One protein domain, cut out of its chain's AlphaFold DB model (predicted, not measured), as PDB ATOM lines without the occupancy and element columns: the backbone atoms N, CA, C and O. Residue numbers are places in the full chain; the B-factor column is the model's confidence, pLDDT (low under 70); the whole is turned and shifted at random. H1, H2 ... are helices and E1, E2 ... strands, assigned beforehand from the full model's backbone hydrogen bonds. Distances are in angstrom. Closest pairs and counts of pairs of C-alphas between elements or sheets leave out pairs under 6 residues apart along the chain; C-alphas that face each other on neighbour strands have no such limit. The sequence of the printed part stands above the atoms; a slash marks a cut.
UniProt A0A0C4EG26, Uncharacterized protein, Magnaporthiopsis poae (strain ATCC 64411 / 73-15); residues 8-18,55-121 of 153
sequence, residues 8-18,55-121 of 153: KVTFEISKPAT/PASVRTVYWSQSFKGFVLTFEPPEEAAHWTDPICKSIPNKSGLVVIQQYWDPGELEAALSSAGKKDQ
ATOM      1  N   LYS A   8      14.190   0.128 -17.514       59.84
ATOM      2  CA  LYS A   8      12.728  -0.018 -17.410       59.84
ATOM      3  C   LYS A   8      12.281  -1.467 -17.267       59.84
ATOM      4  O   LYS A   8      11.260  -1.722 -16.640       59.84
ATOM      5  N   VAL A   9      12.990  -2.393 -17.901       65.69
ATOM      6  CA  VAL A   9      12.609  -3.804 -17.948       65.69
ATOM      7  C   VAL A   9      13.817  -4.620 -18.390       65.69
ATOM      8  O   VAL A   9      14.544  -4.165 -19.276       65.69
ATOM      9  N   THR A  10      13.997  -5.801 -17.797       69.69
ATOM     10  CA  THR A  10      15.064  -6.752 -18.129       69.69
ATOM     11  C   THR A  10      14.447  -8.101 -18.486       69.69
ATOM     12  O   THR A  10      13.567  -8.606 -17.790       69.69
ATOM     13  N   PHE A  11      14.924  -8.694 -19.571       70.88
ATOM     14  CA  PHE A  11      14.547 -10.030 -20.011       70.88
ATOM     15  C   PHE A  11      15.765 -10.935 -19.946       70.88
ATOM     16  O   PHE A  11      16.794 -10.616 -20.542       70.88
ATOM     17  N   GLU A  12      15.641 -12.064 -19.257       76.88
ATOM     18  CA  GLU A  12      16.646 -13.126 -19.290       76.88
ATOM     19  C   GLU A  12      16.352 -14.063 -20.458       76.88
ATOM     20  O   GLU A  12      15.316 -14.732 -20.494       76.88
ATOM     21  N   ILE A  13      17.267 -14.109 -21.423       73.75
ATOM     22  CA  ILE A  13      17.146 -14.943 -22.610       73.75
ATOM     23  C   ILE A  13      17.700 -16.332 -22.294       73.75
ATOM     24  O   ILE A  13      18.882 -16.512 -22.007       73.75
ATOM     25  N   SER A  14      16.821 -17.332 -22.356       68.12
ATOM     26  CA  SER A  14      17.169 -18.746 -22.138       68.12
ATOM     27  C   SER A  14      17.075 -19.585 -23.416       68.12
ATOM     28  O   SER A  14      17.534 -20.726 -23.449       68.12
ATOM     29  N   LYS A  15      16.491 -19.015 -24.474       69.06
ATOM     30  CA  LYS A  15      16.313 -19.609 -25.801       69.06
ATOM     31  C   LYS A  15      16.685 -18.582 -26.872       69.06
ATOM     32  O   LYS A  15      16.543 -17.393 -26.606       69.06
ATOM     33  N   PRO A  16      17.108 -18.997 -28.076       68.62
ATOM     34  CA  PRO A  16      17.356 -18.063 -29.169       68.62
ATOM     35  C   PRO A  16      16.118 -17.191 -29.413       68.62
ATOM     36  O   PRO A  16      15.021 -17.701 -29.638       68.62
ATOM     37  N   ALA A  17      16.307 -15.876 -29.328       72.31
ATOM     38  CA  ALA A  17      15.261 -14.885 -29.534       72.31
ATOM     39  C   ALA A  17      15.450 -14.221 -30.895       72.31
ATOM     40  O   ALA A  17      16.578 -13.975 -31.316       72.31
ATOM     41  N   THR A  18      14.356 -13.887 -31.569       76.06
ATOM     42  CA  THR A  18      14.407 -13.139 -32.828       76.06
ATOM     43  C   THR A  18      14.085 -11.680 -32.546       76.06
ATOM     44  O   THR A  18      13.062 -11.383 -31.937       76.06
ATOM     45  N   PRO A  55      22.272 -13.949 -30.754       78.06
ATOM     46  CA  PRO A  55      23.153 -15.080 -30.519       78.06
ATOM     47  C   PRO A  55      22.934 -15.624 -29.108       78.06
ATOM     48  O   PRO A  55      22.526 -14.894 -28.204       78.06
ATOM     49  N   ALA A  56      23.250 -16.904 -28.906       79.81
ATOM     50  CA  ALA A  56      23.121 -17.567 -27.605       79.81
ATOM     51  C   ALA A  56      23.970 -16.908 -26.501       79.81
ATOM     52  O   ALA A  56      23.682 -17.067 -25.317       79.81
ATOM     53  N   SER A  57      24.991 -16.153 -26.904       83.12
ATOM     54  CA  SER A  57      25.842 -15.344 -26.036       83.12
ATOM     55  C   SER A  57      25.078 -14.180 -25.394       83.12
ATOM     56  O   SER A  57      25.511 -13.671 -24.368       83.12
ATOM     57  N   VAL A  58      23.925 -13.758 -25.935       84.81
ATOM     58  CA  VAL A  58      23.064 -12.752 -25.291       84.81
ATOM     59  C   VAL A  58      22.315 -13.385 -24.124       84.81
ATOM     60  O   VAL A  58      21.465 -14.254 -24.305       84.81
ATOM     61  N   ARG A  59      22.597 -12.897 -22.917       83.25
ATOM     62  CA  ARG A  59      21.984 -13.371 -21.670       83.25
ATOM     63  C   ARG A  59      20.837 -12.505 -21.216       83.25
ATOM     64  O   ARG A  59      19.806 -13.021 -20.797       83.25
ATOM     65  N   THR A  60      21.010 -11.191 -21.305       82.00
ATOM     66  CA  THR A  60      19.975 -10.249 -20.897       82.00
ATOM     67  C   THR A  60      19.755  -9.177 -21.938       82.00
ATOM     68  O   THR A  60      20.684  -8.742 -22.619       82.00
ATOM     69  N   VAL A  61      18.505  -8.744 -22.054       82.69
ATOM     70  CA  VAL A  61      18.117  -7.602 -22.877       82.69
ATOM     71  C   VAL A  61      17.301  -6.663 -22.026       82.69
ATOM     72  O   VAL A  61      16.366  -7.093 -21.356       82.69
ATOM     73  N   TYR A  62      17.646  -5.384 -22.035       81.56
ATOM     74  CA  TYR A  62      16.923  -4.400 -21.249       81.56
ATOM     75  C   TYR A  62      16.778  -3.070 -21.967       81.56
ATOM     76  O   TYR A  62      17.643  -2.651 -22.731       81.56
ATOM     77  N   TRP A  63      15.674  -2.373 -21.715       80.25
ATOM     78  CA  TRP A  63      15.503  -1.017 -22.227       80.25
ATOM     79  C   TRP A  63      16.200  -0.017 -21.308       80.25
ATOM     80  O   TRP A  63      15.865   0.081 -20.122       80.25
ATOM     81  N   SER A  64      17.132   0.759 -21.862       80.00
ATOM     82  CA  SER A  64      17.796   1.850 -21.152       80.00
ATOM     83  C   SER A  64      17.247   3.197 -21.598       80.00
ATOM     84  O   SER A  64      17.343   3.570 -22.770       80.00
ATOM     85  N   GLN A  65      16.744   3.981 -20.642       74.38
ATOM     86  CA  GLN A  65      16.393   5.377 -20.910       74.38
ATOM     87  C   GLN A  65      17.636   6.229 -21.184       74.38
ATOM     88  O   GLN A  65      17.583   7.128 -22.020       74.38
ATOM     89  N   SER A  66      18.756   5.924 -20.519       78.88
ATOM     90  CA  SER A  66      20.009   6.674 -20.644       78.88
ATOM     91  C   SER A  66      20.613   6.548 -22.045       78.88
ATOM     92  O   SER A  66      21.165   7.512 -22.563       78.88
ATOM     93  N   PHE A  67      20.467   5.380 -22.682       76.75
ATOM     94  CA  PHE A  67      20.970   5.136 -24.040       76.75
ATOM     95  C   PHE A  67      19.896   5.249 -25.131       76.75
ATOM     96  O   PHE A  67      20.230   5.115 -26.309       76.75
ATOM     97  N   LYS A  68      18.636   5.510 -24.741       77.00
ATOM     98  CA  LYS A  68      17.448   5.574 -25.613       77.00
ATOM     99  C   LYS A  68      17.358   4.376 -26.567       77.00
ATOM    100  O   LYS A  68      17.181   4.544 -27.769       77.00
ATOM    101  N   GLY A  69      17.537   3.173 -26.032       79.62
ATOM    102  CA  GLY A  69      17.605   1.963 -26.842       79.62
ATOM    103  C   GLY A  69      17.588   0.685 -26.018       79.62
ATOM    104  O   GLY A  69      17.667   0.709 -24.783       79.62
ATOM    105  N   PHE A  70      17.518  -0.441 -26.721       82.69
ATOM    106  CA  PHE A  70      17.659  -1.761 -26.119       82.69
ATOM    107  C   PHE A  70      19.129  -2.099 -25.956       82.69
ATOM    108  O   PHE A  70      19.899  -2.011 -26.906       82.69
ATOM    109  N   VAL A  71      19.515  -2.490 -24.752       86.69
ATOM    110  CA  VAL A  71      20.860  -2.939 -24.427       86.69
ATOM    111  C   VAL A  71      20.855  -4.455 -24.335       86.69
ATOM    112  O   VAL A  71      20.105  -5.034 -23.555       86.69
ATOM    113  N   LEU A  72      21.699  -5.077 -25.147       87.50
ATOM    114  CA  LEU A  72      22.008  -6.493 -25.135       87.50
ATOM    115  C   LEU A  72      23.255  -6.719 -24.278       87.50
ATOM    116  O   LEU A  72      24.276  -6.063 -24.496       87.50
ATOM    117  N   THR A  73      23.185  -7.660 -23.344       88.50
ATOM    118  CA  THR A  73      24.321  -8.100 -22.530       88.50
ATOM    119  C   THR A  73      24.814  -9.451 -23.025       88.50
ATOM    120  O   THR A  73      24.048 -10.417 -23.054       88.50
ATOM    121  N   PHE A  74      26.092  -9.514 -23.384       86.44
ATOM    122  CA  PHE A  74      26.776 -10.691 -23.903       86.44
ATOM    123  C   PHE A  74      27.634 -11.357 -22.826       86.44
ATOM    124  O   PHE A  74      28.370 -10.683 -22.105       86.44
ATOM    125  N   GLU A  75      27.589 -12.686 -22.772       86.56
ATOM    126  CA  GLU A  75      28.500 -13.535 -22.006       86.56
ATOM    127  C   GLU A  75      28.978 -14.701 -22.898       86.56
ATOM    128  O   GLU A  75      28.154 -15.540 -23.276       86.56
ATOM    129  N   PRO A  76      30.282 -14.787 -23.235       86.44
ATOM    130  CA  PRO A  76      31.380 -13.928 -22.775       86.44
ATOM    131  C   PRO A  76      31.323 -12.495 -23.352       86.44
ATOM    132  O   PRO A  76      30.807 -12.289 -24.450       86.44
ATOM    133  N   PRO A  77      31.860 -11.483 -22.640       83.56
ATOM    134  CA  PRO A  77      31.753 -10.073 -23.037       83.56
ATOM    135  C   PRO A  77      32.502  -9.731 -24.335       83.56
ATOM    136  O   PRO A  77      32.232  -8.697 -24.944       83.56
ATOM    137  N   GLU A  78      33.433 -10.582 -24.757       86.19
ATOM    138  CA  GLU A  78      34.213 -10.454 -25.993       86.19
ATOM    139  C   GLU A  78      33.321 -10.568 -27.243       86.19
ATOM    140  O   GLU A  78      33.524  -9.858 -28.228       86.19
ATOM    141  N   GLU A  79      32.251 -11.361 -27.157       83.19
ATOM    142  CA  GLU A  79      31.269 -11.563 -28.230       83.19
ATOM    143  C   GLU A  79      30.540 -10.270 -28.615       83.19
ATOM    144  O   GLU A  79      30.143 -10.092 -29.768       83.19
ATOM    145  N   ALA A  80      30.400  -9.324 -27.678       84.56
ATOM    146  CA  ALA A  80      29.763  -8.039 -27.952       84.56
ATOM    147  C   ALA A  80      30.479  -7.265 -29.067       84.56
ATOM    148  O   ALA A  80      29.817  -6.595 -29.858       84.56
ATOM    149  N   ALA A  81      31.811  -7.368 -29.164       81.56
ATOM    150  CA  ALA A  81      32.589  -6.673 -30.187       81.56
ATOM    151  C   ALA A  81      32.252  -7.184 -31.596       81.56
ATOM    152  O   ALA A  81      32.055  -6.385 -32.513       81.56
ATOM    153  N   HIS A  82      32.089  -8.501 -31.746       82.19
ATOM    154  CA  HIS A  82      31.697  -9.146 -33.004       82.19
ATOM    155  C   HIS A  82      30.281  -8.774 -33.453       82.19
ATOM    156  O   HIS A  82      29.945  -8.888 -34.632       82.19
ATOM    157  N   TRP A  83      29.462  -8.292 -32.520       80.50
ATOM    158  CA  TRP A  83      28.079  -7.914 -32.760       80.50
ATOM    159  C   TRP A  83      27.860  -6.421 -33.014       80.50
ATOM    160  O   TRP A  83      26.721  -5.999 -33.229       80.50
ATOM    161  N   THR A  84      28.937  -5.633 -33.009       83.12
ATOM    162  CA  THR A  84      28.875  -4.207 -33.328       83.12
ATOM    163  C   THR A  84      28.744  -3.956 -34.834       83.12
ATOM    164  O   THR A  84      29.414  -4.573 -35.667       83.12
ATOM    165  N   ASP A  85      27.860  -3.031 -35.195       81.06
ATOM    166  CA  ASP A  85      27.559  -2.618 -36.566       81.06
ATOM    167  C   ASP A  85      27.072  -1.149 -36.578       81.06
ATOM    168  O   ASP A  85      26.988  -0.527 -35.514       81.06
ATOM    169  N   PRO A  86      26.769  -0.542 -37.744       77.69
ATOM    170  CA  PRO A  86      26.333   0.856 -37.806       77.69
ATOM    171  C   PRO A  86      25.121   1.186 -36.914       77.69
ATOM    172  O   PRO A  86      24.989   2.327 -36.459       77.69
ATOM    173  N   ILE A  87      24.266   0.196 -36.630       78.81
ATOM    174  CA  ILE A  87      23.059   0.330 -35.804       78.81
ATOM    175  C   ILE A  87      23.288  -0.185 -34.379       78.81
ATOM    176  O   ILE A  87      22.851   0.459 -33.421       78.81
ATOM    177  N   CYS A  88      23.959  -1.329 -34.222       84.56
ATOM    178  CA  CYS A  88      24.253  -1.912 -32.913       84.56
ATOM    179  C   CYS A  88      25.615  -1.415 -32.411       84.56
ATOM    180  O   CYS A  88      26.664  -1.863 -32.870       84.56
ATOM    181  N   LYS A  89      25.619  -0.488 -31.454       84.56
ATOM    182  CA  LYS A  89      26.841   0.178 -30.976       84.56
ATOM    183  C   LYS A  89      27.282  -0.367 -29.627       84.56
ATOM    184  O   LYS A  89      26.448  -0.633 -28.769       84.56
ATOM    185  N   SER A  90      28.585  -0.489 -29.400       86.44
ATOM    186  CA  SER A  90      29.107  -0.791 -28.065       86.44
ATOM    187  C   SER A  90      28.867   0.379 -27.107       86.44
ATOM    188  O   SER A  90      28.834   1.546 -27.507       86.44
ATOM    189  N   ILE A  91      28.684   0.070 -25.824       83.75
ATOM    190  CA  ILE A  91      28.532   1.101 -24.797       83.75
ATOM    191  C   ILE A  91      29.922   1.516 -24.293       83.75
ATOM    192  O   ILE A  91      30.684   0.664 -23.829       83.75
ATOM    193  N   PRO A  92      30.271   2.817 -24.333       76.62
ATOM    194  CA  PRO A  92      31.571   3.276 -23.866       76.62
ATOM    195  C   PRO A  92      31.756   2.936 -22.386       76.62
ATOM    196  O   PRO A  92      30.859   3.142 -21.567       76.62
ATOM    197  N   ASN A  93      32.942   2.425 -22.050       76.50
ATOM    198  CA  ASN A  93      33.319   1.991 -20.701       76.50
ATOM    199  C   ASN A  93      32.495   0.813 -20.143       76.50
ATOM    200  O   ASN A  93      32.522   0.579 -18.933       76.50
ATOM    201  N   LYS A  94      31.766   0.065 -20.987       77.88
ATOM    202  CA  LYS A  94      31.074  -1.168 -20.588       77.88
ATOM    203  C   LYS A  94      31.276  -2.288 -21.609       77.88
ATOM    204  O   LYS A  94      30.578  -2.367 -22.616       77.88
ATOM    205  N   SER A  95      32.220  -3.174 -21.308       78.38
ATOM    206  CA  SER A  95      32.472  -4.401 -22.070       78.38
ATOM    207  C   SER A  95      31.261  -5.334 -22.027       78.38
ATOM    208  O   SER A  95      30.540  -5.367 -21.031       78.38
ATOM    209  N   GLY A  96      31.030  -6.096 -23.098       83.69
ATOM    210  CA  GLY A  96      29.914  -7.041 -23.161       83.69
ATOM    211  C   GLY A  96      28.539  -6.411 -23.383       83.69
ATOM    212  O   GLY A  96      27.556  -7.142 -23.380       83.69
ATOM    213  N   LEU A  97      28.434  -5.091 -23.580       86.94
ATOM    214  CA  LEU A  97      27.154  -4.424 -23.819       86.94
ATOM    215  C   LEU A  97      27.075  -3.803 -25.211       86.94
ATOM    216  O   LEU A  97      27.951  -3.034 -25.616       86.94
ATOM    217  N   VAL A  98      25.964  -4.061 -25.896       87.50
ATOM    218  CA  VAL A  98      25.636  -3.466 -27.196       87.50
ATOM    219  C   VAL A  98      24.271  -2.802 -27.112       87.50
ATOM    220  O   VAL A  98      23.301  -3.432 -26.705       87.50
ATOM    221  N   VAL A  99      24.178  -1.533 -27.498       87.75
ATOM    222  CA  VAL A  99      22.917  -0.802 -27.608       87.75
ATOM    223  C   VAL A  99      22.413  -0.781 -29.047       87.75
ATOM    224  O   VAL A  99      23.155  -0.503 -29.987       87.75
ATOM    225  N   ILE A 100      21.119  -1.021 -29.200       86.06
ATOM    226  CA  ILE A 100      20.360  -0.893 -30.435       86.06
ATOM    227  C   ILE A 100      19.445   0.323 -30.281       86.06
ATOM    228  O   ILE A 100      18.466   0.280 -29.533       86.06
ATOM    229  N   GLN A 101      19.778   1.420 -30.963       73.69
ATOM    230  CA  GLN A 101      19.009   2.674 -30.892       73.69
ATOM    231  C   GLN A 101      17.870   2.744 -31.913       73.69
ATOM    232  O   GLN A 101      16.898   3.460 -31.705       73.69
ATOM    233  N   GLN A 102      17.968   1.995 -33.010       69.50
ATOM    234  CA  GLN A 102      17.032   2.079 -34.132       69.50
ATOM    235  C   GLN A 102      15.886   1.060 -34.001       69.50
ATOM    236  O   GLN A 102      15.567   0.328 -34.933       69.50
ATOM    237  N   TYR A 103      15.303   0.970 -32.804       64.69
ATOM    238  CA  TYR A 103      14.227   0.031 -32.502       64.69
ATOM    239  C   TYR A 103      12.896   0.768 -32.340       64.69
ATOM    240  O   TYR A 103      12.748   1.580 -31.431       64.69
ATOM    241  N   TRP A 104      11.939   0.488 -33.228       59.09
ATOM    242  CA  TRP A 104      10.708   1.278 -33.346       59.09
ATOM    243  C   TRP A 104       9.471   0.653 -32.695       59.09
ATOM    244  O   TRP A 104       8.547   1.397 -32.378       59.09
ATOM    245  N   ASP A 105       9.447  -0.662 -32.445       59.19
ATOM    246  CA  ASP A 105       8.274  -1.317 -31.850       59.19
ATOM    247  C   ASP A 105       8.615  -2.081 -30.563       59.19
ATOM    248  O   ASP A 105       8.756  -3.304 -30.586       59.19
ATOM    249  N   PRO A 106       8.781  -1.392 -29.417       59.53
ATOM    250  CA  PRO A 106       9.137  -2.035 -28.151       59.53
ATOM    251  C   PRO A 106       8.169  -3.159 -27.736       59.53
ATOM    252  O   PRO A 106       8.570  -4.022 -26.954       59.53
ATOM    253  N   GLY A 107       6.939  -3.175 -28.267       62.75
ATOM    254  CA  GLY A 107       5.954  -4.230 -28.053       62.75
ATOM    255  C   GLY A 107       6.325  -5.545 -28.739       62.75
ATOM    256  O   GLY A 107       6.244  -6.595 -28.104       62.75
ATOM    257  N   GLU A 108       6.802  -5.513 -29.986       63.72
ATOM    258  CA  GLU A 108       7.253  -6.715 -30.698       63.72
ATOM    259  C   GLU A 108       8.514  -7.326 -30.079       63.72
ATOM    260  O   GLU A 108       8.589  -8.551 -29.955       63.72
ATOM    261  N   LEU A 109       9.483  -6.515 -29.620       65.75
ATOM    262  CA  LEU A 109      10.644  -7.071 -28.908       65.75
ATOM    263  C   LEU A 109      10.220  -7.682 -27.591       65.75
ATOM    264  O   LEU A 109      10.658  -8.773 -27.253       65.75
ATOM    265  N   GLU A 110       9.381  -6.979 -26.835       65.94
ATOM    266  CA  GLU A 110       8.875  -7.488 -25.573       65.94
ATOM    267  C   GLU A 110       8.104  -8.796 -25.789       65.94
ATOM    268  O   GLU A 110       8.301  -9.732 -25.019       65.94
ATOM    269  N   ALA A 111       7.306  -8.922 -26.851       66.88
ATOM    270  CA  ALA A 111       6.610 -10.160 -27.199       66.88
ATOM    271  C   ALA A 111       7.579 -11.289 -27.603       66.88
ATOM    272  O   ALA A 111       7.442 -12.428 -27.141       66.88
ATOM    273  N   ALA A 112       8.596 -10.978 -28.413       64.25
ATOM    274  CA  ALA A 112       9.622 -11.933 -28.825       64.25
ATOM    275  C   ALA A 112      10.473 -12.410 -27.635       64.25
ATOM    276  O   ALA A 112      10.734 -13.605 -27.487       64.25
ATOM    277  N   LEU A 113      10.852 -11.492 -26.744       64.25
ATOM    278  CA  LEU A 113      11.618 -11.769 -25.531       64.25
ATOM    279  C   LEU A 113      10.778 -12.472 -24.466       64.25
ATOM    280  O   LEU A 113      11.287 -13.367 -23.801       64.25
ATOM    281  N   SER A 114       9.490 -12.145 -24.343       62.25
ATOM    282  CA  SER A 114       8.561 -12.856 -23.451       62.25
ATOM    283  C   SER A 114       8.345 -14.305 -23.889       62.25
ATOM    284  O   SER A 114       8.093 -15.168 -23.055       62.25
ATOM    285  N   SER A 115       8.483 -14.592 -25.186       61.97
ATOM    286  CA  SER A 115       8.428 -15.961 -25.714       61.97
ATOM    287  C   SER A 115       9.757 -16.717 -25.543       61.97
ATOM    288  O   SER A 115       9.766 -17.945 -25.431       61.97
ATOM    289  N   ALA A 116      10.886 -15.999 -25.509       56.50
ATOM    290  CA  ALA A 116      12.239 -16.562 -25.423       56.50
ATOM    291  C   ALA A 116      12.839 -16.585 -23.998       56.50
ATOM    292  O   ALA A 116      13.897 -17.184 -23.768       56.50
ATOM    293  N   GLY A 117      12.182 -15.945 -23.032       58.78
ATOM    294  CA  GLY A 117      12.741 -15.660 -21.717       58.78
ATOM    295  C   GLY A 117      11.697 -15.416 -20.632       58.78
ATOM    296  O   GLY A 117      10.500 -15.325 -20.896       58.78
ATOM    297  N   LYS A 118      12.153 -15.305 -19.380       59.06
ATOM    298  CA  LYS A 118      11.313 -14.827 -18.273       59.06
ATOM    299  C   LYS A 118      11.429 -13.302 -18.202       59.06
ATOM    300  O   LYS A 118      12.534 -12.768 -18.123       59.06
ATOM    301  N   LYS A 119      10.290 -12.602 -18.251       57.88
ATOM    302  CA  LYS A 119      10.213 -11.151 -18.025       57.88
ATOM    303  C   LYS A 119      10.361 -10.885 -16.526       57.88
ATOM    304  O   LYS A 119       9.424 -11.152 -15.776       57.88
ATOM    305  N   ASP A 120      11.504 -10.359 -16.096       54.66
ATOM    306  CA  ASP A 120      11.683  -9.891 -14.720       54.66
ATOM    307  C   ASP A 120      11.346  -8.392 -14.685       54.66
ATOM    308  O   ASP A 120      12.112  -7.533 -15.129       54.66
ATOM    309  N   GLN A 121      10.140  -8.057 -14.217       49.25
ATOM    310  CA  GLN A 121       9.746  -6.667 -13.960       49.25
ATOM    311  C   GLN A 121      10.407  -6.165 -12.668       49.25
ATOM    312  O   GLN A 121       9.732  -5.845 -11.693       49.25
TER     313      GLN A 121
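This is residues 8 to 18 and 55 to 121 of the 153 residues of an uncharacterized protein of Magnaporthiopsis poae (strain ATCC 64411 / 73-15) (UniProt A0A0C4EG26). A strongly twisted sheet of six strands forms a slab, and the helix H2 packs over one face of it, running along the strands E2 and E1 toward the E6 edge. Near the opposite edge the short helix H1 only grazes the sheet. The printed part has 78 residues, with elements in the order E1 E2 E3 H1 E4 E5 H2 E6. The strands run side by side as E4 E5 E3 E2 E1 E6, all antiparallel, and the class is mixed, helices and strands. It is compact and rounded, with a radius of gyration of the C-alphas of 11.5 A and spans of 28 by 23 by 20 A.

In the sheet, E3, residues 69 to 74, and E2, residues 58 to 64, form a hairpin at 156 degrees between directions, with N 71 and O 62 at 2.8 A. E1, residues 8 to 13, is antiparallel to E2 at 169 degrees, with N 11 and O 61 at 2.8 A. The edge strand E6, residues 117 to 120, stands to E1 at 150 degrees, with N 120 and O 10 at 3.2 A. On the other side of E3 from E2 is E5, residues 94 to 100, at 141 degrees to E3, with N 72 and O 98 at 2.8 A. The other edge strand, E4, residues 88 to 91, forms a hairpin with E5 at 144 degrees, with N 99 and O 89 at 2.8 A. H2, residues 106 to 116, is on the sheet at a height of 9.1 A, in two layers, a helix on one face of a sheet. It lies over E2 and E1 and runs along the strands, at 24 degrees to E2 on the local plane. The closest C-alphas of H2 and E1 are those of Ala 116 and Ile 13, 5.9 A apart. H1, residues 79 to 82, only grazes the sheet with its residues 79 to 81, and the C-alphas of Ala 80 and Gly 96 in E5, the closest of the two elements, are 4.9 A apart. E3, H1 and E4 form a split strand-helix-strand unit, two strands running the same way with E5 between them, and its crossover is right-handed. H1 and H2 are apart. Each O i to N i+4 pair in H2 is within hydrogen-bond range, while H1 is too short for such a pair.

E1 begins at C-alpha 8, (12.728, -0.018, -17.410), and is 16.4 A long. E2 measures 16.1 A, E3 15.9 A, and E5 14.6 A. H2 begins at C-alpha 106, (9.137, -2.035, -28.151), and is 15.1 A long. E6 ends at C-alpha 120, (11.683, -9.891, -14.720).

The C-alphas farthest apart, those of Asn 93 and Ser 115, are 31.1 A apart. Residues 19 to 54 are not printed, and C-alphas 18 and 55 are 9.3 A apart across that cut, which lies between E1 and E2. The links that are printed whole are tight. The mean pLDDT of the printed part is 75.1, and it is under 70 in residues 8 to 10, 14 to 16 and 102 to 121.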